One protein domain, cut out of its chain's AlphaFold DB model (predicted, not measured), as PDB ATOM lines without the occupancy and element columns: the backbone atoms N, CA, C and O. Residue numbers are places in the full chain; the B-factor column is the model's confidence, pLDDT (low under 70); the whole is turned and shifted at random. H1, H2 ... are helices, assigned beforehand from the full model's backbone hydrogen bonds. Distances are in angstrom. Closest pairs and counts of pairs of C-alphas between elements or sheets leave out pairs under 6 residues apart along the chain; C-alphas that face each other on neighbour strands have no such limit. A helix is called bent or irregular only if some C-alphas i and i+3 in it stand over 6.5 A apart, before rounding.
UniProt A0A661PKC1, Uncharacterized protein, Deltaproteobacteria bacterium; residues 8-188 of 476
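AT A GLANCE: This is residues 8 to 188 of the 476 residues of an uncharacterized protein of Deltaproteobacteria bacterium (UniProt A0A661PKC1). What shape does the model show? A long helix, H6, crosses H9 in the core, with H8 packed on one side of this crossed pair and H2 on the other, while H7 packs on one end of H6 and H10 on H7. An arm made by H3 and H4 reaches away from this body, and its residues 39 to 44 and 46 to 53 stick out. What is it built of, and how large is it? The printed part has 181 residues with ten named helices, H1 to H10 in order along the chain, and no named strand: the class is all helix. It is compact, with a radius of gyration of the C-alphas of 17.6 A and spans of 49 by 46 by 30 A.

IN THESE COORDINATES: Where is the longest helix? H6, residues 79 to 102, is 34.2 A long and runs from C-alpha 79 at (86.061, 171.781, 149.893) to C-alpha 102 at (120.114, 169.817, 146.963). Which helices come before it? H1 is residues 13 to 20, beginning at C-alpha 13 at (100.312, 189.646, 148.142), H2 is residues 23 to 34, and H5 is residues 73 to 77. H3, residues 36 to 48, is only just irregular, with C-alphas 40 and 43 6.7 A apart. H4, residues 51 to 68, is 25.9 A long and has a kink of 42 degrees near residue 58; it too is only just irregular, with C-alphas 56 and 59 6.6 A apart. Which come after it? H7 is residues 121 to 133, H8 residues 139 to 151, and H9 residues 157 to 171, 20.8 A long. H10, residues 174 to 187, is 20.2 A long and ends at C-alpha 187 at (124.695, 152.140, 152.738).

HOW THE PARTS SIT: What is the hub? H6 and H9 touch four helices each, and the packing is mostly crossed, with 1 of 9 touching pairs at a shallow tilt. Residues 89 to 98 of H6 touch H9 at a steep tilt of 52 degrees, the same way; the closest C-alphas are those of Leu 94 and Ser 164, 4.8 A apart. What else touches these two? H8 touches H6, closest at C-alphas Leu 86 and Thr 146, 6.3 A, and forms a helical hairpin with H9 at a shallow tilt of 29 degrees, opposite ways, closest at C-alphas Phe 145 and Leu 163, 7.2 A. H2 touches H6, closest at C-alphas Glu 32 and Gly 96, 6.7 A, and H9, closest at C-alphas Phe 33 and Phe 158, 6.4 A. H1 and H9 only just touch, with 3 pairs of C-alphas within 8 A, the closest being Tyr 14 and Ile 159 at 7.2 A. What lies farther out? H7 touches H6, closest at C-alphas Val 99 and Ala 123, 5.9 A, and H10, closest at C-alphas Val 126 and Glu 180, 5.6 A. Residues 58 to 65 of H4 touch H2, closest at C-alphas Ile 34 and Gly 62, 6.5 A. H3 touches no helix but is near H4, and H5 is close but not clearly touching H6, closest at C-alphas Trp 76 and Val 82, 6.2 A. How do the backbones run? Every O i to N i+4 pair is within hydrogen-bond range in H1, H2, H5, H7, H8, H9 and H10; the counts are 5 of 9 in H3, 7 of 14 in H4 and 19 of 20 in H6.

THE WHOLE: How far does it reach? The two C-alphas farthest apart are those of Ala 11 and Ser 187, at 50.0 A. Is it unbroken, and which link is long? The printed part has no cut; the link from H6 to H7, residues 103 to 120, is long, and the other links are tight. Where is confidence low? The mean pLDDT of the printed part is 87.8, and residues 36 to 62 are under 70.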
ATOM      1  N   GLU A   8      96.269 187.272 136.758       92.19
ATOM      2  CA  GLU A   8      95.146 187.391 137.686       92.19
ATOM      3  C   GLU A   8      95.578 187.578 139.147       92.19
ATOM      4  O   GLU A   8      94.782 188.031 139.964       92.19
ATOM      5  N   TYR A   9      96.842 187.287 139.475       94.12
ATOM      6  CA  TYR A   9      97.410 187.538 140.801       94.12
ATOM      7  C   TYR A   9      98.265 188.808 140.853       94.12
ATOM      8  O   TYR A   9      98.960 189.044 141.847       94.12
ATOM      9  N   ASN A  10      98.233 189.648 139.815       93.25
ATOM     10  CA  ASN A  10      98.837 190.977 139.872       93.25
ATOM     11  C   ASN A  10      98.163 191.828 140.960       93.25
ATOM     12  O   ASN A  10      96.976 191.679 141.221       93.25
ATOM     13  N   ALA A  11      98.935 192.708 141.602       93.19
ATOM     14  CA  ALA A  11      98.495 193.533 142.731       93.19
ATOM     15  C   ALA A  11      97.986 192.746 143.959       93.19
ATOM     16  O   ALA A  11      97.396 193.322 144.866       93.19
ATOM     17  N   THR A  12      98.254 191.439 144.033       95.81
ATOM     18  CA  THR A  12      98.010 190.637 145.239       95.81
ATOM     19  C   THR A  12      99.293 190.474 146.052       95.81
ATOM     20  O   THR A  12     100.407 190.649 145.544       95.81
ATOM     21  N   ARG A  13      99.161 190.019 147.304       96.00
ATOM     22  CA  ARG A  13     100.312 189.646 148.142       96.00
ATOM     23  C   ARG A  13     101.225 188.600 147.496       96.00
ATOM     24  O   ARG A  13     102.420 188.587 147.772       96.00
ATOM     25  N   TYR A  14     100.696 187.755 146.610       97.44
ATOM     26  CA  TYR A  14     101.485 186.747 145.906       97.44
ATOM     27  C   TYR A  14     102.429 187.364 144.878       97.44
ATOM     28  O   TYR A  14     103.541 186.874 144.698       97.44
ATOM     29  N   GLN A  15     102.036 188.473 144.244       96.31
ATOM     30  CA  GLN A  15     102.946 189.218 143.378       96.31
ATOM     31  C   GLN A  15     104.062 189.862 144.199       96.31
ATOM     32  O   GLN A  15     105.222 189.791 143.795       96.31
ATOM     33  N   THR A  16     103.737 190.447 145.355       96.69
ATOM     34  CA  THR A  16     104.736 191.000 146.284       96.69
ATOM     35  C   THR A  16     105.719 189.921 146.736       96.69
ATOM     36  O   THR A  16     106.928 190.120 146.644       96.69
ATOM     37  N   LEU A  17     105.211 188.746 147.121       96.56
ATOM     38  CA  LEU A  17     106.015 187.582 147.491       96.56
ATOM     39  C   LEU A  17     106.907 187.107 146.340       96.56
ATOM     40  O   LEU A  17     108.099 186.907 146.518       96.56
ATOM     41  N   TYR A  18     106.372 186.973 145.127       96.81
ATOM     42  CA  TYR A  18     107.168 186.584 143.962       96.81
ATOM     43  C   TYR A  18     108.244 187.627 143.616       96.81
ATOM     44  O   TYR A  18     109.372 187.279 143.258       96.81
ATOM     45  N   ARG A  19     107.921 188.919 143.752       95.75
ATOM     46  CA  ARG A  19     108.845 190.034 143.508       95.75
ATOM     47  C   ARG A  19     109.925 190.174 144.585       95.75
ATOM     48  O   ARG A  19     110.981 190.715 144.270       95.75
ATOM     49  N   SER A  20     109.727 189.664 145.798       96.31
ATOM     50  CA  SER A  20     110.795 189.639 146.809       96.31
ATOM     51  C   SER A  20     111.842 188.552 146.537       96.31
ATOM     52  O   SER A  20     112.970 188.644 147.015       96.31
ATOM     53  N   LEU A  21     111.513 187.544 145.721       96.38
ATOM     54  CA  LEU A  21     112.449 186.483 145.355       96.38
ATOM     55  C   LEU A  21     113.556 186.979 144.421       96.38
ATOM     56  O   LEU A  21     113.317 187.773 143.506       96.38
ATOM     57  N   SER A  22     114.752 186.409 144.593       95.25
ATOM     58  CA  SER A  22     115.877 186.605 143.676       95.25
ATOM     59  C   SER A  22     115.554 186.101 142.256       95.25
ATOM     60  O   SER A  22     114.737 185.185 142.095       95.25
ATOM     61  N   PRO A  23     116.231 186.607 141.208       93.38
ATOM     62  CA  PRO A  23     116.068 186.091 139.847       93.38
ATOM     63  C   PRO A  23     116.302 184.576 139.728       93.38
ATOM     64  O   PRO A  23     115.574 183.895 139.005       93.38
ATOM     65  N   VAL A  24     117.271 184.034 140.478       91.50
ATOM     66  CA  VAL A  24     117.573 182.592 140.516       91.50
ATOM     67  C   VAL A  24     116.406 181.813 141.120       91.50
ATOM     68  O   VAL A  24     115.966 180.819 140.548       91.50
ATOM     69  N   SER A  25     115.856 182.288 142.239       94.56
ATOM     70  CA  SER A  25     114.699 181.673 142.895       94.56
ATOM     71  C   SER A  25     113.475 181.632 141.977       94.56
ATOM     72  O   SER A  25     112.846 180.586 141.831       94.56
ATOM     73  N   ARG A  26     113.175 182.734 141.279       94.31
ATOM     74  CA  ARG A  26     112.071 182.770 140.305       94.31
ATOM     75  C   ARG A  26     112.290 181.786 139.154       94.31
ATOM     76  O   ARG A  26     111.345 181.133 138.718       94.31
ATOM     77  N   GLN A  27     113.529 181.633 138.683       89.56
ATOM     78  CA  GLN A  27     113.852 180.656 137.643       89.56
ATOM     79  C   GLN A  27     113.633 179.211 138.120       89.56
ATOM     80  O   GLN A  27     113.185 178.373 137.341       89.56
ATOM     81  N   MET A  28     113.933 178.907 139.382       90.94
ATOM     82  CA  MET A  28     113.700 177.580 139.963       90.94
ATOM     83  C   MET A  28     112.214 177.258 140.095       90.94
ATOM     84  O   MET A  28     111.799 176.157 139.729       90.94
ATOM     85  N   ILE A  29     111.407 178.233 140.526       92.81
ATOM     86  CA  ILE A  29     109.943 178.121 140.504       92.81
ATOM     87  C   ILE A  29     109.471 177.832 139.079       92.81
ATOM     88  O   ILE A  29     108.743 176.872 138.867       92.81
ATOM     89  N   GLN A  30     109.940 178.588 138.083       88.69
ATOM     90  CA  GLN A  30     109.549 178.352 136.692       88.69
ATOM     91  C   GLN A  30     109.904 176.934 136.219       88.69
ATOM     92  O   GLN A  30     109.103 176.298 135.538       88.69
ATOM     93  N   ARG A  31     111.083 176.413 136.582       84.81
ATOM     94  CA  ARG A  31     111.496 175.042 136.233       84.81
ATOM     95  C   ARG A  31     110.592 173.990 136.874       84.81
ATOM     96  O   ARG A  31     110.205 173.056 136.178       84.81
ATOM     97  N   GLU A  32     110.237 174.154 138.148       88.12
ATOM     98  CA  GLU A  32     109.320 173.225 138.825       88.12
ATOM     99  C   GLU A  32     107.912 173.304 138.245       88.12
ATOM    100  O   GLU A  32     107.294 172.278 137.993       88.12
ATOM    101  N   PHE A  33     107.426 174.525 137.999       87.75
ATOM    102  CA  PHE A  33     106.087 174.769 137.478       87.75
ATOM    103  C   PHE A  33     105.909 174.186 136.081       87.75
ATOM    104  O   PHE A  33     104.877 173.592 135.781       87.75
ATOM    105  N   ILE A  34     106.920 174.353 135.222       77.94
ATOM    106  CA  ILE A  34     106.899 173.753 133.890       77.94
ATOM    107  C   ILE A  34     107.023 172.221 133.997       77.94
ATOM    108  O   ILE A  34     106.384 171.512 133.218       77.94
ATOM    109  N   GLY A  35     107.799 171.705 134.958       70.06
ATOM    110  CA  GLY A  35     107.823 170.287 135.335       70.06
ATOM    111  C   GLY A  35     107.954 169.316 134.154       70.06
ATOM    112  O   GLY A  35     108.575 169.624 133.137       70.06
ATOM    113  N   VAL A  36     107.337 168.130 134.255       53.94
ATOM    114  CA  VAL A  36     107.387 167.064 133.227       53.94
ATOM    115  C   VAL A  36     106.868 167.466 131.847       53.94
ATOM    116  O   VAL A  36     107.237 166.830 130.856       53.94
ATOM    117  N   SER A  37     106.114 168.564 131.720       50.72
ATOM    118  CA  SER A  37     105.816 169.134 130.400       50.72
ATOM    119  C   SER A  37     107.091 169.530 129.644       50.72
ATOM    120  O   SER A  37     107.092 169.515 128.419       50.72
ATOM    121  N   TYR A  38     108.188 169.817 130.349       51.62
ATOM    122  CA  TYR A  38     109.518 170.030 129.783       51.62
ATOM    123  C   TYR A  38     110.161 168.732 129.258       51.62
ATOM    124  O   TYR A  38     110.659 168.704 128.135       51.62
ATOM    125  N   LEU A  39     110.086 167.633 130.021       49.53
ATOM    126  CA  LEU A  39     110.655 166.323 129.661       49.53
ATOM    127  C   LEU A  39     109.870 165.620 128.540       49.53
ATOM    128  O   LEU A  39     110.474 165.128 127.590       49.53
ATOM    129  N   ARG A  40     108.528 165.660 128.568       51.56
ATOM    130  CA  ARG A  40     107.667 165.142 127.480       51.56
ATOM    131  C   ARG A  40     107.869 165.900 126.157       51.56
ATOM    132  O   ARG A  40     107.646 165.337 125.080       51.56
ATOM    133  N   ARG A  41     108.315 167.165 126.225       50.00
ATOM    134  CA  ARG A  41     108.634 168.024 125.068       50.00
ATOM    135  C   ARG A  41     110.083 167.930 124.597       50.00
ATOM    136  O   ARG A  41     110.332 168.258 123.444       50.00
ATOM    137  N   PHE A  42     111.025 167.439 125.403       52.16
ATOM    138  CA  PHE A  42     112.441 167.373 125.010       52.16
ATOM    139  C   PHE A  42     112.699 166.465 123.796       52.16
ATOM    140  O   PHE A  42     113.662 166.682 123.069       52.16
ATOM    141  N   TYR A  43     111.804 165.511 123.515       49.25
ATOM    142  CA  TYR A  43     111.831 164.729 122.272       49.25
ATOM    143  C   TYR A  43     111.216 165.452 121.063       49.25
ATOM    144  O   TYR A  43     111.714 165.281 119.961       49.25
ATOM    145  N   LEU A  44     110.200 166.300 121.258       39.47
ATOM    146  CA  LEU A  44     109.630 167.135 120.186       39.47
ATOM    147  C   LEU A  44     110.553 168.311 119.817       39.47
ATOM    148  O   LEU A  44     110.571 168.754 118.678       39.47
ATOM    149  N   LEU A  45     111.343 168.803 120.777       40.53
ATOM    150  CA  LEU A  45     112.271 169.924 120.591       40.53
ATOM    151  C   LEU A  45     113.667 169.489 120.122       40.53
ATOM    152  O   LEU A  45     114.428 170.321 119.628       40.53
ATOM    153  N   LYS A  46     114.017 168.198 120.235       47.91
ATOM    154  CA  LYS A  46     115.280 167.666 119.699       47.91
ATOM    155  C   LYS A  46     115.343 167.762 118.169       47.91
ATOM    156  O   LYS A  46     116.442 167.880 117.640       47.91
ATOM    157  N   GLU A  47     114.197 167.797 117.487       45.88
ATOM    158  CA  GLU A  47     114.105 168.057 116.041       45.88
ATOM    159  C   GLU A  47     114.168 169.556 115.678       45.88
ATOM    160  O   GLU A  47     114.301 169.892 114.507       45.88
ATOM    161  N   GLN A  48     114.138 170.478 116.652       42.16
ATOM    162  CA  GLN A  48     114.110 171.934 116.408       42.16
ATOM    163  C   GLN A  48     115.287 172.695 117.048       42.16
ATOM    164  O   GLN A  48     115.139 173.836 117.492       42.16
ATOM    165  N   GLN A  49     116.474 172.083 117.107       41.44
ATOM    166  CA  GLN A  49     117.647 172.666 117.765       41.44
ATOM    167  C   GLN A  49     118.032 174.062 117.241       41.44
ATOM    168  O   GLN A  49     118.659 174.218 116.199       41.44
ATOM    169  N   ALA A  50     117.775 175.070 118.074       46.53
ATOM    170  CA  ALA A  50     118.732 176.128 118.380       46.53
ATOM    171  C   ALA A  50     118.552 176.543 119.850       46.53
ATOM    172  O   ALA A  50     117.478 176.988 120.259       46.53
ATOM    173  N   ALA A  51     119.617 176.440 120.655       50.69
ATOM    174  CA  ALA A  51     119.621 176.749 122.093       50.69
ATOM    175  C   ALA A  51     119.184 178.194 122.437       50.69
ATOM    176  O   ALA A  51     118.805 178.480 123.575       50.69
ATOM    177  N   ALA A  52     119.186 179.099 121.452       48.44
ATOM    178  CA  ALA A  52     118.710 180.473 121.585       48.44
ATOM    179  C   ALA A  52     117.171 180.600 121.665       48.44
ATOM    180  O   ALA A  52     116.685 181.539 122.294       48.44
ATOM    181  N   LYS A  53     116.389 179.655 121.112       52.16
ATOM    182  CA  LYS A  53     114.909 179.709 121.141       52.16
ATOM    183  C   LYS A  53     114.312 179.324 122.497       52.16
ATOM    184  O   LYS A  53     113.306 179.893 122.915       52.16
ATOM    185  N   PHE A  54     114.985 178.454 123.249       53.50
ATOM    186  CA  PHE A  54     114.450 177.920 124.504       53.50
ATOM    187  C   PHE A  54     114.221 178.985 125.594       53.50
ATOM    188  O   PHE A  54     113.250 178.915 126.347       53.50
ATOM    189  N   LYS A  55     115.083 180.011 125.675       56.38
ATOM    190  CA  LYS A  55     114.917 181.113 126.641       56.38
ATOM    191  C   LYS A  55     113.637 181.922 126.385       56.38
ATOM    192  O   LYS A  55     113.012 182.358 127.348       56.38
ATOM    193  N   ASN A  56     113.230 182.068 125.122       55.41
ATOM    194  CA  ASN A  56     112.014 182.787 124.726       55.41
ATOM    195  C   ASN A  56     110.748 181.921 124.865       55.41
ATOM    196  O   ASN A  56     109.654 182.447 125.045       55.41
ATOM    197  N   GLU A  57     110.887 180.595 124.860       63.94
ATOM    198  CA  GLU A  57     109.765 179.661 125.006       63.94
ATOM    199  C   GLU A  57     109.292 179.465 126.452       63.94
ATOM    200  O   GLU A  57     108.209 178.926 126.657       63.94
ATOM    201  N   GLN A  58     110.039 179.907 127.469       65.62
ATOM    202  CA  GLN A  58     109.643 179.699 128.873       65.62
ATOM    203  C   GLN A  58     108.357 180.436 129.256       65.62
ATOM    204  O   GLN A  58     107.576 179.907 130.050       65.62
ATOM    205  N   ILE A  59     108.133 181.627 128.694       68.69
ATOM    206  CA  ILE A  59     106.890 182.385 128.888       68.69
ATOM    207  C   ILE A  59     105.743 181.653 128.189       68.69
ATOM    208  O   ILE A  59     104.763 181.323 128.844       68.69
ATOM    209  N   ASN A  60     105.916 181.281 126.918       67.56
ATOM    210  CA  ASN A  60     104.908 180.543 126.146       67.56
ATOM    211  C   ASN A  60     104.567 179.180 126.776       67.56
ATOM    212  O   ASN A  60     103.412 178.758 126.794       67.56
ATOM    213  N   ALA A  61     105.566 178.484 127.326       68.94
ATOM    214  CA  ALA A  61     105.374 177.248 128.073       68.94
ATOM    215  C   ALA A  61     104.618 177.502 129.382       68.94
ATOM    216  O   ALA A  61     103.712 176.736 129.702       68.94
ATOM    217  N   GLY A  62     104.954 178.580 130.098       69.62
ATOM    218  CA  GLY A  62     104.224 179.041 131.276       69.62
ATOM    219  C   GLY A  62     102.758 179.341 130.966       69.62
ATOM    220  O   GLY A  62     101.890 178.788 131.626       69.62
ATOM    221  N   ASP A  63     102.481 180.112 129.915       72.62
ATOM    222  CA  ASP A  63     101.126 180.482 129.487       72.62
ATOM    223  C   ASP A  63     100.298 179.270 129.031       72.62
ATOM    224  O   ASP A  63      99.103 179.174 129.320       72.62
ATOM    225  N   PHE A  64     100.925 178.304 128.352       73.88
ATOM    226  CA  PHE A  64     100.273 177.041 128.005       73.88
ATOM    227  C   PHE A  64      99.899 176.237 129.259       73.88
ATOM    228  O   PHE A  64      98.783 175.732 129.375       73.88
ATOM    229  N   ILE A  65     100.838 176.114 130.201       77.38
ATOM    230  CA  ILE A  65     100.675 175.308 131.417       77.38
ATOM    231  C   ILE A  65      99.714 175.977 132.402       77.38
ATOM    232  O   ILE A  65      98.930 175.288 133.042       77.38
ATOM    233  N   HIS A  66      99.707 177.304 132.472       79.44
ATOM    234  CA  HIS A  66      98.799 178.121 133.274       79.44
ATOM    235  C   HIS A  66      97.328 177.718 133.105       79.44
ATOM    236  O   HIS A  66      96.624 177.485 134.089       79.44
ATOM    237  N   ARG A  67      96.877 177.531 131.856       75.94
ATOM    238  CA  ARG A  67      95.500 177.094 131.570       75.94
ATOM    239  C   ARG A  67      95.222 175.663 132.030       75.94
ATOM    240  O   ARG A  67      94.092 175.361 132.398       75.94
ATOM    241  N   LYS A  68      96.234 174.792 131.995       82.50
ATOM    242  CA  LYS A  68      96.127 173.388 132.414       82.50
ATOM    243  C   LYS A  68      96.133 173.250 133.939       82.50
ATOM    244  O   LYS A  68      95.340 172.491 134.475       82.50
ATOM    245  N   LEU A  69      97.005 173.982 134.630       88.31
ATOM    246  CA  LEU A  69      97.255 173.850 136.068       88.31
ATOM    247  C   LEU A  69      96.413 174.818 136.911       88.31
ATOM    248  O   LEU A  69      96.897 175.475 137.841       88.31
ATOM    249  N   THR A  70      95.131 174.890 136.566       91.81
ATOM    250  CA  THR A  70      94.103 175.586 137.333       91.81
ATOM    251  C   THR A  70      92.986 174.601 137.645       91.81
ATOM    252  O   THR A  70      92.292 174.141 136.738       91.81
ATOM    253  N   ILE A  71      92.759 174.327 138.931       93.31
ATOM    254  CA  ILE A  71      91.710 173.396 139.360       93.31
ATOM    255  C   ILE A  71      90.347 173.946 138.928       93.31
ATOM    256  O   ILE A  71      90.032 175.120 139.154       93.31
ATOM    257  N   ASN A  72      89.516 173.106 138.309       92.69
ATOM    258  CA  ASN A  72      88.193 173.503 137.826       92.69
ATOM    259  C   ASN A  72      87.311 174.038 138.976       92.69
ATOM    260  O   ASN A  72      87.342 173.524 140.094       92.69
ATOM    261  N   ARG A  73      86.490 175.062 138.701       93.62
ATOM    262  CA  ARG A  73      85.604 175.681 139.699       93.62
ATOM    263  C   ARG A  73      84.630 174.682 140.334       93.62
ATOM    264  O   ARG A  73      84.415 174.777 141.532       93.62
ATOM    265  N   LEU A  74      84.082 173.735 139.571       93.56
ATOM    266  CA  LEU A  74      83.171 172.703 140.077       93.56
ATOM    267  C   LEU A  74      83.880 171.772 141.062       93.56
ATOM    268  O   LEU A  74      83.401 171.581 142.173       93.56
ATOM    269  N   THR A  75      85.072 171.284 140.708       93.00
ATOM    270  CA  THR A  75      85.923 170.517 141.634       93.00
ATOM    271  C   THR A  75      86.228 171.331 142.895       93.00
ATOM    272  O   THR A  75      86.152 170.808 144.002       93.00
ATOM    273  N   TRP A  76      86.489 172.633 142.742       95.75
ATOM    274  CA  TRP A  76      86.805 173.541 143.845       95.75
ATOM    275  C   TRP A  76      85.655 173.802 144.836       95.75
ATOM    276  O   TRP A  76      85.904 174.288 145.944       95.75
ATOM    277  N   LEU A  77      84.402 173.526 144.454       94.94
ATOM    278  CA  LEU A  77      83.247 173.656 145.352       94.94
ATOM    279  C   LEU A  77      83.232 172.555 146.423       94.94
ATOM    280  O   LEU A  77      82.746 172.790 147.526       94.94
ATOM    281  N   HIS A  78      83.821 171.392 146.141       94.62
ATOM    282  CA  HIS A  78      83.910 170.276 147.083       94.62
ATOM    283  C   HIS A  78      85.109 170.453 148.023       94.62
ATOM    284  O   HIS A  78      86.166 169.854 147.828       94.62
ATOM    285  N   LYS A  79      84.956 171.318 149.033       92.94
ATOM    286  CA  LYS A  79      86.061 171.781 149.893       92.94
ATOM    287  C   LYS A  79      86.823 170.672 150.608       92.94
ATOM    288  O   LYS A  79      88.041 170.774 150.717       92.94
ATOM    289  N   ASP A  80      86.149 169.607 151.019       93.38
ATOM    290  CA  ASP A  80      86.816 168.493 151.695       93.38
ATOM    291  C   ASP A  80      87.719 167.710 150.739       93.38
ATOM    292  O   ASP A  80      88.882 167.459 151.055       93.38
ATOM    293  N   ASN A  81      87.248 167.453 149.515       93.81
ATOM    294  CA  ASN A  81      88.067 166.840 148.465       93.81
ATOM    295  C   ASN A  81      89.260 167.736 148.117       93.81
ATOM    296  O   ASN A  81      90.387 167.254 148.017       93.81
ATOM    297  N   VAL A  82      89.024 169.044 147.970       96.69
ATOM    298  CA  VAL A  82      90.077 170.033 147.701       96.69
ATOM    299  C   VAL A  82      91.150 169.987 148.779       96.69
ATOM    300  O   VAL A  82      92.325 169.838 148.456       96.69
ATOM    301  N   ARG A  83      90.761 170.060 150.054       97.19
ATOM    302  CA  ARG A  83      91.689 170.033 151.188       97.19
ATOM    303  C   ARG A  83      92.550 168.774 151.185       97.19
ATOM    304  O   ARG A  83      93.767 168.865 151.331       97.19
ATOM    305  N   THR A  84      91.937 167.613 150.978       95.75
ATOM    306  CA  THR A  84      92.638 166.323 150.952       95.75
ATOM    307  C   THR A  84      93.672 166.249 149.824       95.75
ATOM    308  O   THR A  84      94.816 165.864 150.064       95.75
ATOM    309  N   HIS A  85      93.328 166.692 148.612       97.19
ATOM    310  CA  HIS A  85      94.246 166.648 147.468       97.19
ATOM    311  C   HIS A  85      95.326 167.737 147.538       97.19
ATOM    312  O   HIS A  85      96.471 167.492 147.155       97.19
ATOM    313  N   LEU A  86      95.010 168.916 148.086       97.88
ATOM    314  CA  LEU A  86      95.989 169.986 148.288       97.88
ATOM    315  C   LEU A  86      97.139 169.550 149.200       97.88
ATOM    316  O   LEU A  86      98.276 169.930 148.934       97.88
ATOM    317  N   LYS A  87      96.893 168.691 150.200       96.56
ATOM    318  CA  LYS A  87      97.965 168.125 151.040       96.56
ATOM    319  C   LYS A  87      99.015 167.378 150.217       96.56
ATOM    320  O   LYS A  87     100.209 167.582 150.433       96.56
ATOM    321  N   ILE A  88      98.588 166.558 149.251       96.94
ATOM    322  CA  ILE A  88      99.500 165.876 148.319       96.94
ATOM    323  C   ILE A  88     100.211 166.911 147.446       96.94
ATOM    324  O   ILE A  88     101.434 166.866 147.312       96.94
ATOM    325  N   ILE A  89      99.465 167.866 146.887       97.62
ATOM    326  CA  ILE A  89     100.005 168.857 145.952       97.62
ATOM    327  C   ILE A  89     101.105 169.707 146.598       97.62
ATOM    328  O   ILE A  89     102.213 169.795 146.069       97.62
ATOM    329  N   PHE A  90     100.824 170.300 147.758       98.31
ATOM    330  CA  PHE A  90     101.785 171.107 148.504       98.31
ATOM    331  C   PHE A  90     103.014 170.294 148.913       98.31
ATOM    332  O   PHE A  90     104.141 170.768 148.771       98.31
ATOM    333  N   ARG A  91     102.821 169.052 149.373       97.88
ATOM    334  CA  ARG A  91     103.933 168.185 149.776       97.88
ATOM    335  C   ARG A  91     104.863 167.860 148.605       97.88
ATOM    336  O   ARG A  91     106.080 167.929 148.760       97.88
ATOM    337  N   HIS A  92     104.313 167.559 147.430       97.75
ATOM    338  CA  HIS A  92     105.100 167.304 146.216       97.75
ATOM    339  C   HIS A  92     105.800 168.558 145.690       97.75
ATOM    340  O   HIS A  92     106.958 168.475 145.281       97.75
ATOM    341  N   TYR A  93     105.164 169.730 145.758       97.88
ATOM    342  CA  TYR A  93     105.848 170.976 145.404       97.88
ATOM    343  C   TYR A  93     106.984 171.316 146.367       97.88
ATOM    344  O   TYR A  93     108.062 171.703 145.911       97.88
ATOM    345  N   LEU A  94     106.787 171.135 147.675       98.56
ATOM    346  CA  LEU A  94     107.848 171.301 148.667       98.56
ATOM    347  C   LEU A  94     109.020 170.353 148.375       98.56
ATOM    348  O   LEU A  94     110.169 170.794 148.317       98.56
ATOM    349  N   PHE A  95     108.719 169.076 148.122       98.31
ATOM    350  CA  PHE A  95     109.695 168.068 147.716       98.31
ATOM    351  C   PHE A  95     110.494 168.503 146.483       98.31
ATOM    352  O   PHE A  95     111.723 168.569 146.541       98.31
ATOM    353  N   GLY A  96     109.822 168.887 145.397       96.06
ATOM    354  CA  GLY A  96     110.492 169.332 144.177       96.06
ATOM    355  C   GLY A  96     111.371 170.569 144.381       96.06
ATOM    356  O   GLY A  96     112.500 170.615 143.885       96.06
ATOM    357  N   CYS A  97     110.915 171.541 145.180       96.81
ATOM    358  CA  CYS A  97     111.706 172.730 145.509       96.81
ATOM    359  C   CYS A  97     112.993 172.379 146.270       96.81
ATOM    360  O   CYS A  97     114.071 172.860 145.912       96.81
ATOM    361  N   LEU A  98     112.900 171.515 147.286       97.81
ATOM    362  CA  LEU A  98     114.057 171.067 148.065       97.81
ATOM    363  C   LEU A  98     115.038 170.253 147.211       97.81
ATOM    364  O   LEU A  98     116.246 170.473 147.310       97.81
ATOM    365  N   VAL A  99     114.546 169.389 146.314       96.06
ATOM    366  CA  VAL A  99     115.395 168.647 145.360       96.06
ATOM    367  C   VAL A  99     116.206 169.611 144.503       96.06
ATOM    368  O   VAL A  99     117.405 169.409 144.299       96.06
ATOM    369  N   GLN A 100     115.598 170.703 144.036       93.94
ATOM    370  CA  GLN A 100     116.347 171.695 143.276       93.94
ATOM    371  C   GLN A 100     117.439 172.397 144.098       93.94
ATOM    372  O   GLN A 100     118.471 172.728 143.515       93.94
ATOM    373  N   PHE A 101     117.259 172.619 145.407       95.50
ATOM    374  CA  PHE A 101     118.326 173.154 146.266       95.50
ATOM    375  C   PHE A 101     119.459 172.150 146.453       95.50
ATOM    376  O   PHE A 101     120.609 172.494 146.208       95.50
ATOM    377  N   VAL A 102     119.133 170.899 146.785       94.38
ATOM    378  CA  VAL A 102     120.114 169.817 146.963       94.38
ATOM    379  C   VAL A 102     120.975 169.601 145.710       94.38
ATOM    380  O   VAL A 102     122.169 169.343 145.813       94.38
ATOM    381  N   LYS A 103     120.389 169.755 144.519       90.06
ATOM    382  CA  LYS A 103     121.074 169.569 143.229       90.06
ATOM    383  C   LYS A 103     121.944 170.740 142.775       90.06
ATOM    384  O   LYS A 103     122.626 170.619 141.753       90.06
ATOM    385  N   ARG A 104     121.880 171.902 143.429       88.12
ATOM    386  CA  ARG A 104     122.718 173.039 143.026       88.12
ATOM    387  C   ARG A 104     124.191 172.654 143.186       88.12
ATOM    388  O   ARG A 104     124.591 171.984 144.135       88.12
ATOM    389  N   LYS A 105     125.002 173.074 142.212       76.94
ATOM    390  CA  LYS A 105     126.430 172.747 142.166       76.94
ATOM    391  C   LYS A 105     127.105 173.172 143.473       76.94
ATOM    392  O   LYS A 105     126.918 174.302 143.909       76.94
ATOM    393  N   ASN A 106     127.919 172.282 144.038       76.19
ATOM    394  CA  ASN A 106     128.670 172.470 145.285       76.19
ATOM    395  C   ASN A 106     127.832 172.616 146.570       76.19
ATOM    396  O   ASN A 106     128.425 172.814 147.630       76.19
ATOM    397  N   GLU A 107     126.500 172.480 146.526       85.50
ATOM    398  CA  GLU A 107     125.703 172.497 147.760       85.50
ATOM    399  C   GLU A 107     125.937 171.221 148.564       85.50
ATOM    400  O   GLU A 107     126.424 171.280 149.691       85.50
ATOM    401  N   ILE A 108     125.650 170.060 147.978       91.75
ATOM    402  CA  ILE A 108     125.705 168.768 148.670       91.75
ATOM    403  C   ILE A 108     126.506 167.774 147.843       91.75
ATOM    404  O   ILE A 108     126.411 167.736 146.613       91.75
ATOM    405  N   ARG A 109     127.300 166.951 148.526       93.00
ATOM    406  CA  ARG A 109     127.983 165.801 147.933       93.00
ATOM    407  C   ARG A 109     127.018 164.626 147.911       93.00
ATOM    408  O   ARG A 109     126.910 163.889 148.885       93.00
ATOM    409  N   LEU A 110     126.283 164.504 146.813       92.94
ATOM    410  CA  LEU A 110     125.364 163.395 146.589       92.94
ATOM    411  C   LEU A 110     126.120 162.100 146.258       92.94
ATOM    412  O   LEU A 110     127.200 162.168 145.664       92.94
ATOM    413  N   PRO A 111     125.542 160.927 146.574       89.69
ATOM    414  CA  PRO A 111     125.964 159.669 145.973       89.69
ATOM    415  C   PRO A 111     125.958 159.770 144.445       89.69
ATOM    416  O   PRO A 111     125.088 160.427 143.862       89.69
ATOM    417  N   GLU A 112     126.915 159.114 143.793       88.81
ATOM    418  CA  GLU A 112     126.950 159.067 142.334       88.81
ATOM    419  C   GLU A 112     125.737 158.299 141.804       88.81
ATOM    420  O   GLU A 112     125.411 157.207 142.271       88.81
ATOM    421  N   ALA A 113     125.047 158.882 140.826       87.25
ATOM    422  CA  ALA A 113     123.973 158.190 140.136       87.25
ATOM    423  C   ALA A 113     124.557 157.190 139.130       87.25
ATOM    424  O   ALA A 113     125.497 157.515 138.401       87.25
ATOM    425  N   SER A 114     123.960 156.001 139.031       88.56
ATOM    426  CA  SER A 114     124.356 155.020 138.021       88.56
ATOM    427  C   SER A 114     124.140 155.595 136.606       88.56
ATOM    428  O   SER A 114     123.033 156.054 136.312       88.56
ATOM    429  N   PRO A 115     125.131 155.543 135.691       86.62
ATOM    430  CA  PRO A 115     125.054 156.213 134.383       86.62
ATOM    431  C   PRO A 115     123.884 155.785 133.483       86.62
ATOM    432  O   PRO A 115     123.449 156.549 132.627       86.62
ATOM    433  N   ALA A 116     123.379 154.561 133.658       86.12
ATOM    434  CA  ALA A 116     122.255 154.014 132.897       86.12
ATOM    435  C   ALA A 116     120.876 154.319 133.522       86.12
ATOM    436  O   ALA A 116     119.850 153.890 132.988       86.12
ATOM    437  N   CYS A 117     120.849 155.025 134.654       90.25
ATOM    438  CA  CYS A 117     119.674 155.228 135.496       90.25
ATOM    439  C   CYS A 117     119.291 156.711 135.596       90.25
ATOM    440  O   CYS A 117     119.938 157.597 135.032       90.25
ATOM    441  N   TYR A 118     118.212 156.994 136.323       88.81
ATOM    442  CA  TYR A 118     117.754 158.354 136.543       88.81
ATOM    443  C   TYR A 118     118.726 159.134 137.432       88.81
ATOM    444  O   TYR A 118     118.940 158.822 138.601       88.81
ATOM    445  N   TRP A 119     119.299 160.200 136.877       87.44
ATOM    446  CA  TRP A 119     120.347 160.984 137.534       87.44
ATOM    447  C   TRP A 119     119.870 161.751 138.778       87.44
ATOM    448  O   TRP A 119     120.698 162.173 139.582       87.44
ATOM    449  N   GLU A 120     118.560 161.966 138.954       89.88
ATOM    450  CA  GLU A 120     118.026 162.654 140.143       89.88
ATOM    451  C   GLU A 120     117.696 161.703 141.294       89.88
ATOM    452  O   GLU A 120     117.370 162.186 142.376       89.88
ATOM    453  N   THR A 121     117.822 160.383 141.109       93.44
ATOM    454  CA  THR A 121     117.514 159.391 142.149       93.44
ATOM    455  C   THR A 121     118.198 159.694 143.488       93.44
ATOM    456  O   THR A 121     117.487 159.744 144.494       93.44
ATOM    457  N   PRO A 122     119.518 159.986 143.556       94.50
ATOM    458  CA  PRO A 122     120.160 160.291 144.835       94.50
ATOM    459  C   PRO A 122     119.592 161.548 145.510       94.50
ATOM    460  O   PRO A 122     119.357 161.552 146.714       94.50
ATOM    461  N   ALA A 123     119.320 162.606 144.739       95.69
ATOM    462  CA  ALA A 123     118.753 163.845 145.273       95.69
ATOM    463  C   ALA A 123     117.315 163.645 145.774       95.69
ATOM    464  O   ALA A 123     116.962 164.135 146.847       95.69
ATOM    465  N   ASN A 124     116.503 162.902 145.019       96.25
ATOM    466  CA  ASN A 124     115.148 162.538 145.416       96.25
ATOM    467  C   ASN A 124     115.163 161.757 146.734       96.25
ATOM    468  O   ASN A 124     114.408 162.092 147.643       96.25
ATOM    469  N   LEU A 125     116.061 160.775 146.871       97.81
ATOM    470  CA  LEU A 125     116.160 159.978 148.089       97.81
ATOM    471  C   LEU A 125     116.580 160.819 149.302       97.81
ATOM    472  O   LEU A 125     115.950 160.705 150.351       97.81
ATOM    473  N   VAL A 126     117.590 161.688 149.158       98.19
ATOM    474  CA  VAL A 126     118.029 162.609 150.226       98.19
ATOM    475  C   VAL A 126     116.860 163.439 150.746       98.19
ATOM    476  O   VAL A 126     116.625 163.498 151.951       98.19
ATOM    477  N   VAL A 127     116.101 164.058 149.840       98.44
ATOM    478  CA  VAL A 127     115.011 164.950 150.239       98.44
ATOM    479  C   VAL A 127     113.830 164.177 150.817       98.44
ATOM    480  O   VAL A 127     113.262 164.636 151.804       98.44
ATOM    481  N   LEU A 128     113.470 163.012 150.264       98.38
ATOM    482  CA  LEU A 128     112.416 162.166 150.836       98.38
ATOM    483  C   LEU A 128     112.759 161.759 152.273       98.38
ATOM    484  O   LEU A 128     111.957 161.968 153.181       98.38
ATOM    485  N   ARG A 129     113.982 161.258 152.478       98.19
ATOM    486  CA  ARG A 129     114.526 160.906 153.794       98.19
ATOM    487  C   ARG A 129     114.444 162.076 154.768       98.19
ATOM    488  O   ARG A 129     113.925 161.925 155.872       98.19
ATOM    489  N   TRP A 130     114.909 163.249 154.347       98.44
ATOM    490  CA  TRP A 130     114.886 164.439 155.188       98.44
ATOM    491  C   TRP A 130     113.456 164.889 155.521       98.44
ATOM    492  O   TRP A 130     113.143 165.116 156.688       98.44
ATOM    493  N   LEU A 131     112.558 164.963 154.532       98.38
ATOM    494  CA  LEU A 131     111.167 165.377 154.746       98.38
ATOM    495  C   LEU A 131     110.434 164.451 155.715       98.38
ATOM    496  O   LEU A 131     109.737 164.932 156.607       98.38
ATOM    497  N   ASN A 132     110.614 163.139 155.563       97.94
ATOM    498  CA  ASN A 132     109.965 162.141 156.408       97.94
ATOM    499  C   ASN A 132     110.492 162.137 157.848       97.94
ATOM    500  O   ASN A 132     109.769 161.718 158.749       97.94
ATOM    501  N   ARG A 133     111.734 162.584 158.072       97.50
ATOM    502  CA  ARG A 133     112.328 162.690 159.413       97.50
ATOM    503  C   ARG A 133     112.062 164.011 160.120       97.50
ATOM    504  O   ARG A 133     112.225 164.047 161.330       97.50
ATOM    505  N   ASN A 134     111.655 165.050 159.391       97.75
ATOM    506  CA  ASN A 134     111.432 166.386 159.950       97.75
ATOM    507  C   ASN A 134     110.012 166.925 159.653       97.75
ATOM    508  O   ASN A 134     109.880 168.046 159.143       97.75
ATOM    509  N   PRO A 135     108.926 166.146 159.871       97.44
ATOM    510  CA  PRO A 135     107.559 166.587 159.578       97.44
ATOM    511  C   PRO A 135     107.154 167.861 160.329       97.44
ATOM    512  O   PRO A 135     106.399 168.678 159.803       97.44
ATOM    513  N   GLU A 136     107.678 168.066 161.534       97.19
ATOM    514  CA  GLU A 136     107.421 169.227 162.385       97.19
ATOM    515  C   GLU A 136     107.845 170.555 161.749       97.19
ATOM    516  O   GLU A 136     107.229 171.586 162.021       97.19
ATOM    517  N   LEU A 137     108.841 170.542 160.855       97.62
ATOM    518  CA  LEU A 137     109.332 171.756 160.200       97.62
ATOM    519  C   LEU A 137     108.407 172.263 159.091       97.62
ATOM    520  O   LEU A 137     108.484 173.437 158.726       97.62
ATOM    521  N   TRP A 138     107.558 171.403 158.522       97.94
ATOM    522  CA  TRP A 138     106.793 171.749 157.322       97.94
ATOM    523  C   TRP A 138     105.301 171.438 157.398       97.94
ATOM    524  O   TRP A 138     104.519 172.160 156.783       97.94
ATOM    525  N   GLN A 139     104.869 170.415 158.137       97.62
ATOM    526  CA  GLN A 139     103.492 169.923 158.054       97.62
ATOM    527  C   GLN A 139     102.469 170.984 158.479       97.62
ATOM    528  O   GLN A 139     101.542 171.266 157.723       97.62
ATOM    529  N   SER A 140     102.688 171.639 159.625       97.75
ATOM    530  CA  SER A 140     101.794 172.705 160.106       97.75
ATOM    531  C   SER A 140     101.724 173.889 159.137       97.75
ATOM    532  O   SER A 140     100.661 174.476 158.952       97.75
ATOM    533  N   GLU A 141     102.834 174.234 158.481       98.44
ATOM    534  CA  GLU A 141     102.846 175.356 157.544       98.44
ATOM    535  C   GLU A 141     102.131 175.013 156.228       98.44
ATOM    536  O   GLU A 141     101.390 175.841 155.701       98.44
ATOM    537  N   LEU A 142     102.275 173.780 155.726       98.19
ATOM    538  CA  LEU A 142     101.507 173.322 154.564       98.19
ATOM    539  C   LEU A 142     100.000 173.250 154.855       98.19
ATOM    540  O   LEU A 142      99.197 173.578 153.978       98.19
ATOM    541  N   ASP A 143      99.605 172.873 156.074       97.88
ATOM    542  CA  ASP A 143      98.200 172.900 156.492       97.88
ATOM    543  C   ASP A 143      97.660 174.344 156.502       97.88
ATOM    544  O   ASP A 143      96.590 174.608 155.949       97.88
ATOM    545  N   LYS A 144      98.437 175.318 157.006       98.38
ATOM    546  CA  LYS A 144      98.074 176.748 156.918       98.38
ATOM    547  C   LYS A 144      97.954 177.223 155.475       98.38
ATOM    548  O   LYS A 144      96.993 177.917 155.152       98.38
ATOM    549  N   PHE A 145      98.890 176.855 154.598       98.44
ATOM    550  CA  PHE A 145      98.804 177.204 153.178       98.44
ATOM    551  C   PHE A 145      97.565 176.607 152.519       98.44
ATOM    552  O   PHE A 145      96.935 177.283 151.709       98.44
ATOM    553  N   THR A 146      97.191 175.383 152.889       98.19
ATOM    554  CA  THR A 146      95.978 174.724 152.398       98.19
ATOM    555  C   THR A 146      94.730 175.515 152.779       98.19
ATOM    556  O   THR A 146      93.949 175.875 151.897       98.19
ATOM    557  N   GLU A 147      94.559 175.862 154.057       98.19
ATOM    558  CA  GLU A 147      93.397 176.652 154.482       98.19
ATOM    559  C   GLU A 147      93.408 178.062 153.881       98.19
ATOM    560  O   GLU A 147      92.373 178.547 153.426       98.19
ATOM    561  N   GLN A 148      94.585 178.684 153.780       97.69
ATOM    562  CA  GLN A 148      94.766 179.998 153.171       97.69
ATOM    563  C   GLN A 148      94.284 180.040 151.712       97.69
ATOM    564  O   GLN A 148      93.542 180.943 151.322       97.69
ATOM    565  N   VAL A 149      94.707 179.084 150.877       97.81
ATOM    566  CA  VAL A 149      94.306 179.082 149.461       97.81
ATOM    567  C   VAL A 149      92.832 178.734 149.296       97.81
ATOM    568  O   VAL A 149      92.182 179.267 148.398       97.81
ATOM    569  N   ILE A 150      92.281 177.901 150.186       97.88
ATOM    570  CA  ILE A 150      90.851 177.589 150.220       97.88
ATOM    571  C   ILE A 150      90.030 178.837 150.558       97.88
ATOM    572  O   ILE A 150      89.083 179.131 149.819       97.88
ATOM    573  N   SER A 151      90.390 179.577 151.615       97.19
ATOM    574  CA  SER A 151      89.661 180.775 152.055       97.19
ATOM    575  C   SER A 151      89.702 181.886 151.010       97.19
ATOM    576  O   SER A 151      88.703 182.555 150.768       97.19
ATOM    577  N   GLU A 152      90.836 182.038 150.329       96.56
ATOM    578  CA  GLU A 152      91.013 183.028 149.261       96.56
ATOM    579  C   GLU A 152      90.544 182.542 147.884       96.56
ATOM    580  O   GLU A 152      90.647 183.264 146.895       96.56
ATOM    581  N   SER A 153      90.024 181.313 147.796       96.19
ATOM    582  CA  SER A 153      89.592 180.686 146.542       96.19
ATOM    583  C   SER A 153      90.657 180.689 145.433       96.19
ATOM    584  O   SER A 153      90.349 180.801 144.241       96.19
ATOM    585  N   ILE A 154      91.920 180.517 145.820       96.81
ATOM    586  CA  ILE A 154      93.068 180.442 144.917       96.81
ATOM    587  C   ILE A 154      93.145 179.028 144.351       96.81
ATOM    588  O   ILE A 154      93.486 178.107 145.074       96.81
ATOM    589  N   ARG A 155      92.851 178.861 143.056       95.50
ATOM    590  CA  ARG A 155      92.779 177.551 142.370       95.50
ATOM    591  C   ARG A 155      94.046 177.157 141.609       95.50
ATOM    592  O   ARG A 155      94.066 176.125 140.939       95.50
ATOM    593  N   HIS A 156      95.058 178.017 141.626       94.56
ATOM    594  CA  HIS A 156      96.141 177.984 140.658       94.56
ATOM    595  C   HIS A 156      97.428 177.392 141.242       94.56
ATOM    596  O   HIS A 156      98.002 177.921 142.195       94.56
ATOM    597  N   HIS A 157      97.953 176.353 140.592       95.19
ATOM    598  CA  HIS A 157      99.113 175.592 141.065       95.19
ATOM    599  C   HIS A 157     100.397 176.411 141.210       95.19
ATOM    600  O   HIS A 157     101.185 176.162 142.117       95.19
ATOM    601  N   PHE A 158     100.605 177.419 140.356       94.94
ATOM    602  CA  PHE A 158     101.754 178.325 140.488       94.94
ATOM    603  C   PHE A 158     101.812 178.982 141.872       94.94
ATOM    604  O   PHE A 158     102.897 179.148 142.422       94.94
ATOM    605  N   ILE A 159     100.661 179.327 142.457       97.31
ATOM    606  CA  ILE A 159     100.618 179.933 143.789       97.31
ATOM    607  C   ILE A 159     100.951 178.895 144.863       97.31
ATOM    608  O   ILE A 159     101.717 179.195 145.776       97.31
ATOM    609  N   TYR A 160     100.468 177.659 144.723       97.88
ATOM    610  CA  TYR A 160     100.809 176.571 145.649       97.88
ATOM    611  C   TYR A 160     102.310 176.287 145.646       97.88
ATOM    612  O   TYR A 160     102.933 176.150 146.700       97.88
ATOM    613  N   LEU A 161     102.904 176.263 144.455       97.25
ATOM    614  CA  LEU A 161     104.338 176.124 144.270       97.25
ATOM    615  C   LEU A 161     105.107 177.314 144.853       97.25
ATOM    616  O   LEU A 161     106.106 177.101 145.528       97.25
ATOM    617  N   LEU A 162     104.656 178.552 144.625       98.12
ATOM    618  CA  LEU A 162     105.292 179.750 145.181       98.12
ATOM    619  C   LEU A 162     105.348 179.694 146.716       98.12
ATOM    620  O   LEU A 162     106.403 179.948 147.292       98.12
ATOM    621  N   LEU A 163     104.240 179.320 147.359       98.62
ATOM    622  CA  LEU A 163     104.167 179.132 148.812       98.62
ATOM    623  C   LEU A 163     105.057 177.972 149.286       98.62
ATOM    624  O   LEU A 163     105.792 178.093 150.262       98.62
ATOM    625  N   SER A 164     105.051 176.851 148.564       98.50
ATOM    626  CA  SER A 164     105.918 175.708 148.883       98.50
ATOM    627  C   SER A 164     107.399 176.066 148.759       98.50
ATOM    628  O   SER A 164     108.211 175.641 149.574       98.50
ATOM    629  N   PHE A 165     107.759 176.875 147.760       98.44
ATOM    630  CA  PHE A 165     109.125 177.325 147.526       98.44
ATOM    631  C   PHE A 165     109.611 178.262 148.633       98.44
ATOM    632  O   PHE A 165     110.751 178.138 149.082       98.44
ATOM    633  N   THR A 166     108.769 179.185 149.101       98.25
ATOM    634  CA  THR A 166     109.147 180.098 150.189       98.25
ATOM    635  C   THR A 166     109.342 179.339 151.498       98.25
ATOM    636  O   THR A 166     110.313 179.598 152.211       98.25
ATOM    637  N   LEU A 167     108.504 178.333 151.771       98.62
ATOM    638  CA  LEU A 167     108.737 177.408 152.878       98.62
ATOM    639  C   LEU A 167     110.031 176.614 152.683       98.62
ATOM    640  O   LEU A 167     110.836 176.545 153.607       98.62
ATOM    641  N   ALA A 168     110.278 176.079 151.485       98.44
ATOM    642  CA  ALA A 168     111.505 175.351 151.178       98.44
ATOM    643  C   ALA A 168     112.751 176.200 151.479       98.44
ATOM    644  O   ALA A 168     113.689 175.697 152.083       98.44
ATOM    645  N   GLN A 169     112.763 177.488 151.106       97.62
ATOM    646  CA  GLN A 169     113.879 178.393 151.414       97.62
ATOM    647  C   GLN A 169     114.089 178.585 152.918       97.62
ATOM    648  O   GLN A 169     115.228 178.707 153.355       97.62
ATOM    649  N   LYS A 170     113.000 178.626 153.692       97.88
ATOM    650  CA  LYS A 170     113.040 178.801 155.147       97.88
ATOM    651  C   LYS A 170     113.576 177.560 155.861       97.88
ATOM    652  O   LYS A 170     114.317 177.699 156.827       97.88
ATOM    653  N   ILE A 171     113.180 176.368 155.415       98.12
ATOM    654  CA  ILE A 171     113.489 175.112 156.120       98.12
ATOM    655  C   ILE A 171     114.722 174.392 155.577       98.12
ATOM    656  O   ILE A 171     115.215 173.466 156.218       98.12
ATOM    657  N   TYR A 172     115.210 174.768 154.392       97.50
ATOM    658  CA  TYR A 172     116.367 174.117 153.794       97.50
ATOM    659  C   TYR A 172     117.603 174.289 154.680       97.50
ATOM    660  O   TYR A 172     118.082 175.398 154.912       97.50
ATOM    661  N   ASN A 173     118.150 173.160 155.125       95.56
ATOM    662  CA  ASN A 173     119.369 173.104 155.913       95.56
ATOM    663  C   ASN A 173     120.397 172.223 155.196       95.56
ATOM    664  O   ASN A 173     120.245 171.003 155.116       95.56
ATOM    665  N   ARG A 174     121.458 172.858 154.684       96.50
ATOM    666  CA  ARG A 174     122.531 172.189 153.939       96.50
ATOM    667  C   ARG A 174     123.192 171.073 154.751       96.50
ATOM    668  O   ARG A 174     123.368 169.978 154.228       96.50
ATOM    669  N   SER A 175     123.540 171.340 156.008       96.25
ATOM    670  CA  SER A 175     124.238 170.380 156.869       96.25
ATOM    671  C   SER A 175     123.370 169.157 157.157       96.25
ATOM    672  O   SER A 175     123.836 168.033 157.013       96.25
ATOM    673  N   ALA A 176     122.089 169.361 157.478       96.50
ATOM    674  CA  ALA A 176     121.154 168.262 157.721       96.50
ATOM    675  C   ALA A 176     120.932 167.404 156.463       96.50
ATOM    676  O   ALA A 176     120.899 166.180 156.536       96.50
ATOM    677  N   MET A 177     120.831 168.036 155.292       97.19
ATOM    678  CA  MET A 177     120.710 167.319 154.020       97.19
ATOM    679  C   MET A 177     122.006 166.578 153.640       97.19
ATOM    680  O   MET A 177     121.937 165.507 153.042       97.19
ATOM    681  N   GLN A 178     123.185 167.110 153.993       97.50
ATOM    682  CA  GLN A 178     124.465 166.423 153.786       97.50
ATOM    683  C   GLN A 178     124.574 165.167 154.656       97.50
ATOM    684  O   GLN A 178     124.975 164.132 154.138       97.50
ATOM    685  N   VAL A 179     124.133 165.221 155.920       97.44
ATOM    686  CA  VAL A 179     124.061 164.029 156.788       97.44
ATOM    687  C   VAL A 179     123.229 162.928 156.128       97.44
ATOM    688  O   VAL A 179     123.630 161.769 156.115       97.44
ATOM    689  N   GLU A 180     122.096 163.276 155.514       97.62
ATOM    690  CA  GLU A 180     121.292 162.292 154.784       97.62
ATOM    691  C   GLU A 180     121.997 161.722 153.556       97.62
ATOM    692  O   GLU A 180     121.907 160.520 153.303       97.62
ATOM    693  N   ALA A 181     122.711 162.561 152.804       97.12
ATOM    694  CA  ALA A 181     123.496 162.120 151.657       97.12
ATOM    695  C   ALA A 181     124.625 161.160 152.067       97.12
ATOM    696  O   ALA A 181     124.816 160.139 151.405       97.12
ATOM    697  N   ASP A 182     125.312 161.453 153.172       97.06
ATOM    698  CA  ASP A 182     126.386 160.620 153.716       97.06
ATOM    699  C   ASP A 182     125.839 159.266 154.197       97.06
ATOM    700  O   ASP A 182     126.351 158.222 153.802       97.06
ATOM    701  N   LEU A 183     124.708 159.258 154.916       96.69
ATOM    702  CA  LEU A 183     124.045 158.019 155.341       96.69
ATOM    703  C   LEU A 183     123.619 157.135 154.161       96.69
ATOM    704  O   LEU A 183     123.723 155.909 154.235       96.69
ATOM    705  N   ILE A 184     123.116 157.732 153.075       96.06
ATOM    706  CA  ILE A 184     122.805 156.970 151.860       96.06
ATOM    707  C   ILE A 184     124.099 156.391 151.298       96.06
ATOM    708  O   ILE A 184     124.159 155.183 151.072       96.06
ATOM    709  N   LYS A 185     125.131 157.222 151.117       95.19
ATOM    710  CA  LYS A 185     126.424 156.818 150.558       95.19
ATOM    711  C   LYS A 185     127.026 155.629 151.311       95.19
ATOM    712  O   LYS A 185     127.409 154.654 150.671       95.19
ATOM    713  N   ASP A 186     127.019 155.657 152.638       94.62
ATOM    714  CA  ASP A 186     127.576 154.587 153.475       94.62
ATOM    715  C   ASP A 186     126.843 153.247 153.296       94.62
ATOM    716  O   ASP A 186     127.455 152.172 153.351       94.62
ATOM    717  N   SER A 187     125.539 153.309 153.006       91.75
ATOM    718  CA  SER A 187     124.695 152.140 152.738       91.75
ATOM    719  C   SER A 187     124.761 151.625 151.295       91.75
ATOM    720  O   SER A 187     124.369 150.485 151.050       91.75
ATOM    721  N   THR A 188     125.260 152.426 150.341       91.06
ATOM    722  CA  THR A 188     125.240 152.057 148.914       91.06
ATOM    723  C   THR A 188     126.129 150.857 148.604       91.06
ATOM    724  O   THR A 188     127.292 150.798 149.006       91.06
TER     725      THR A 188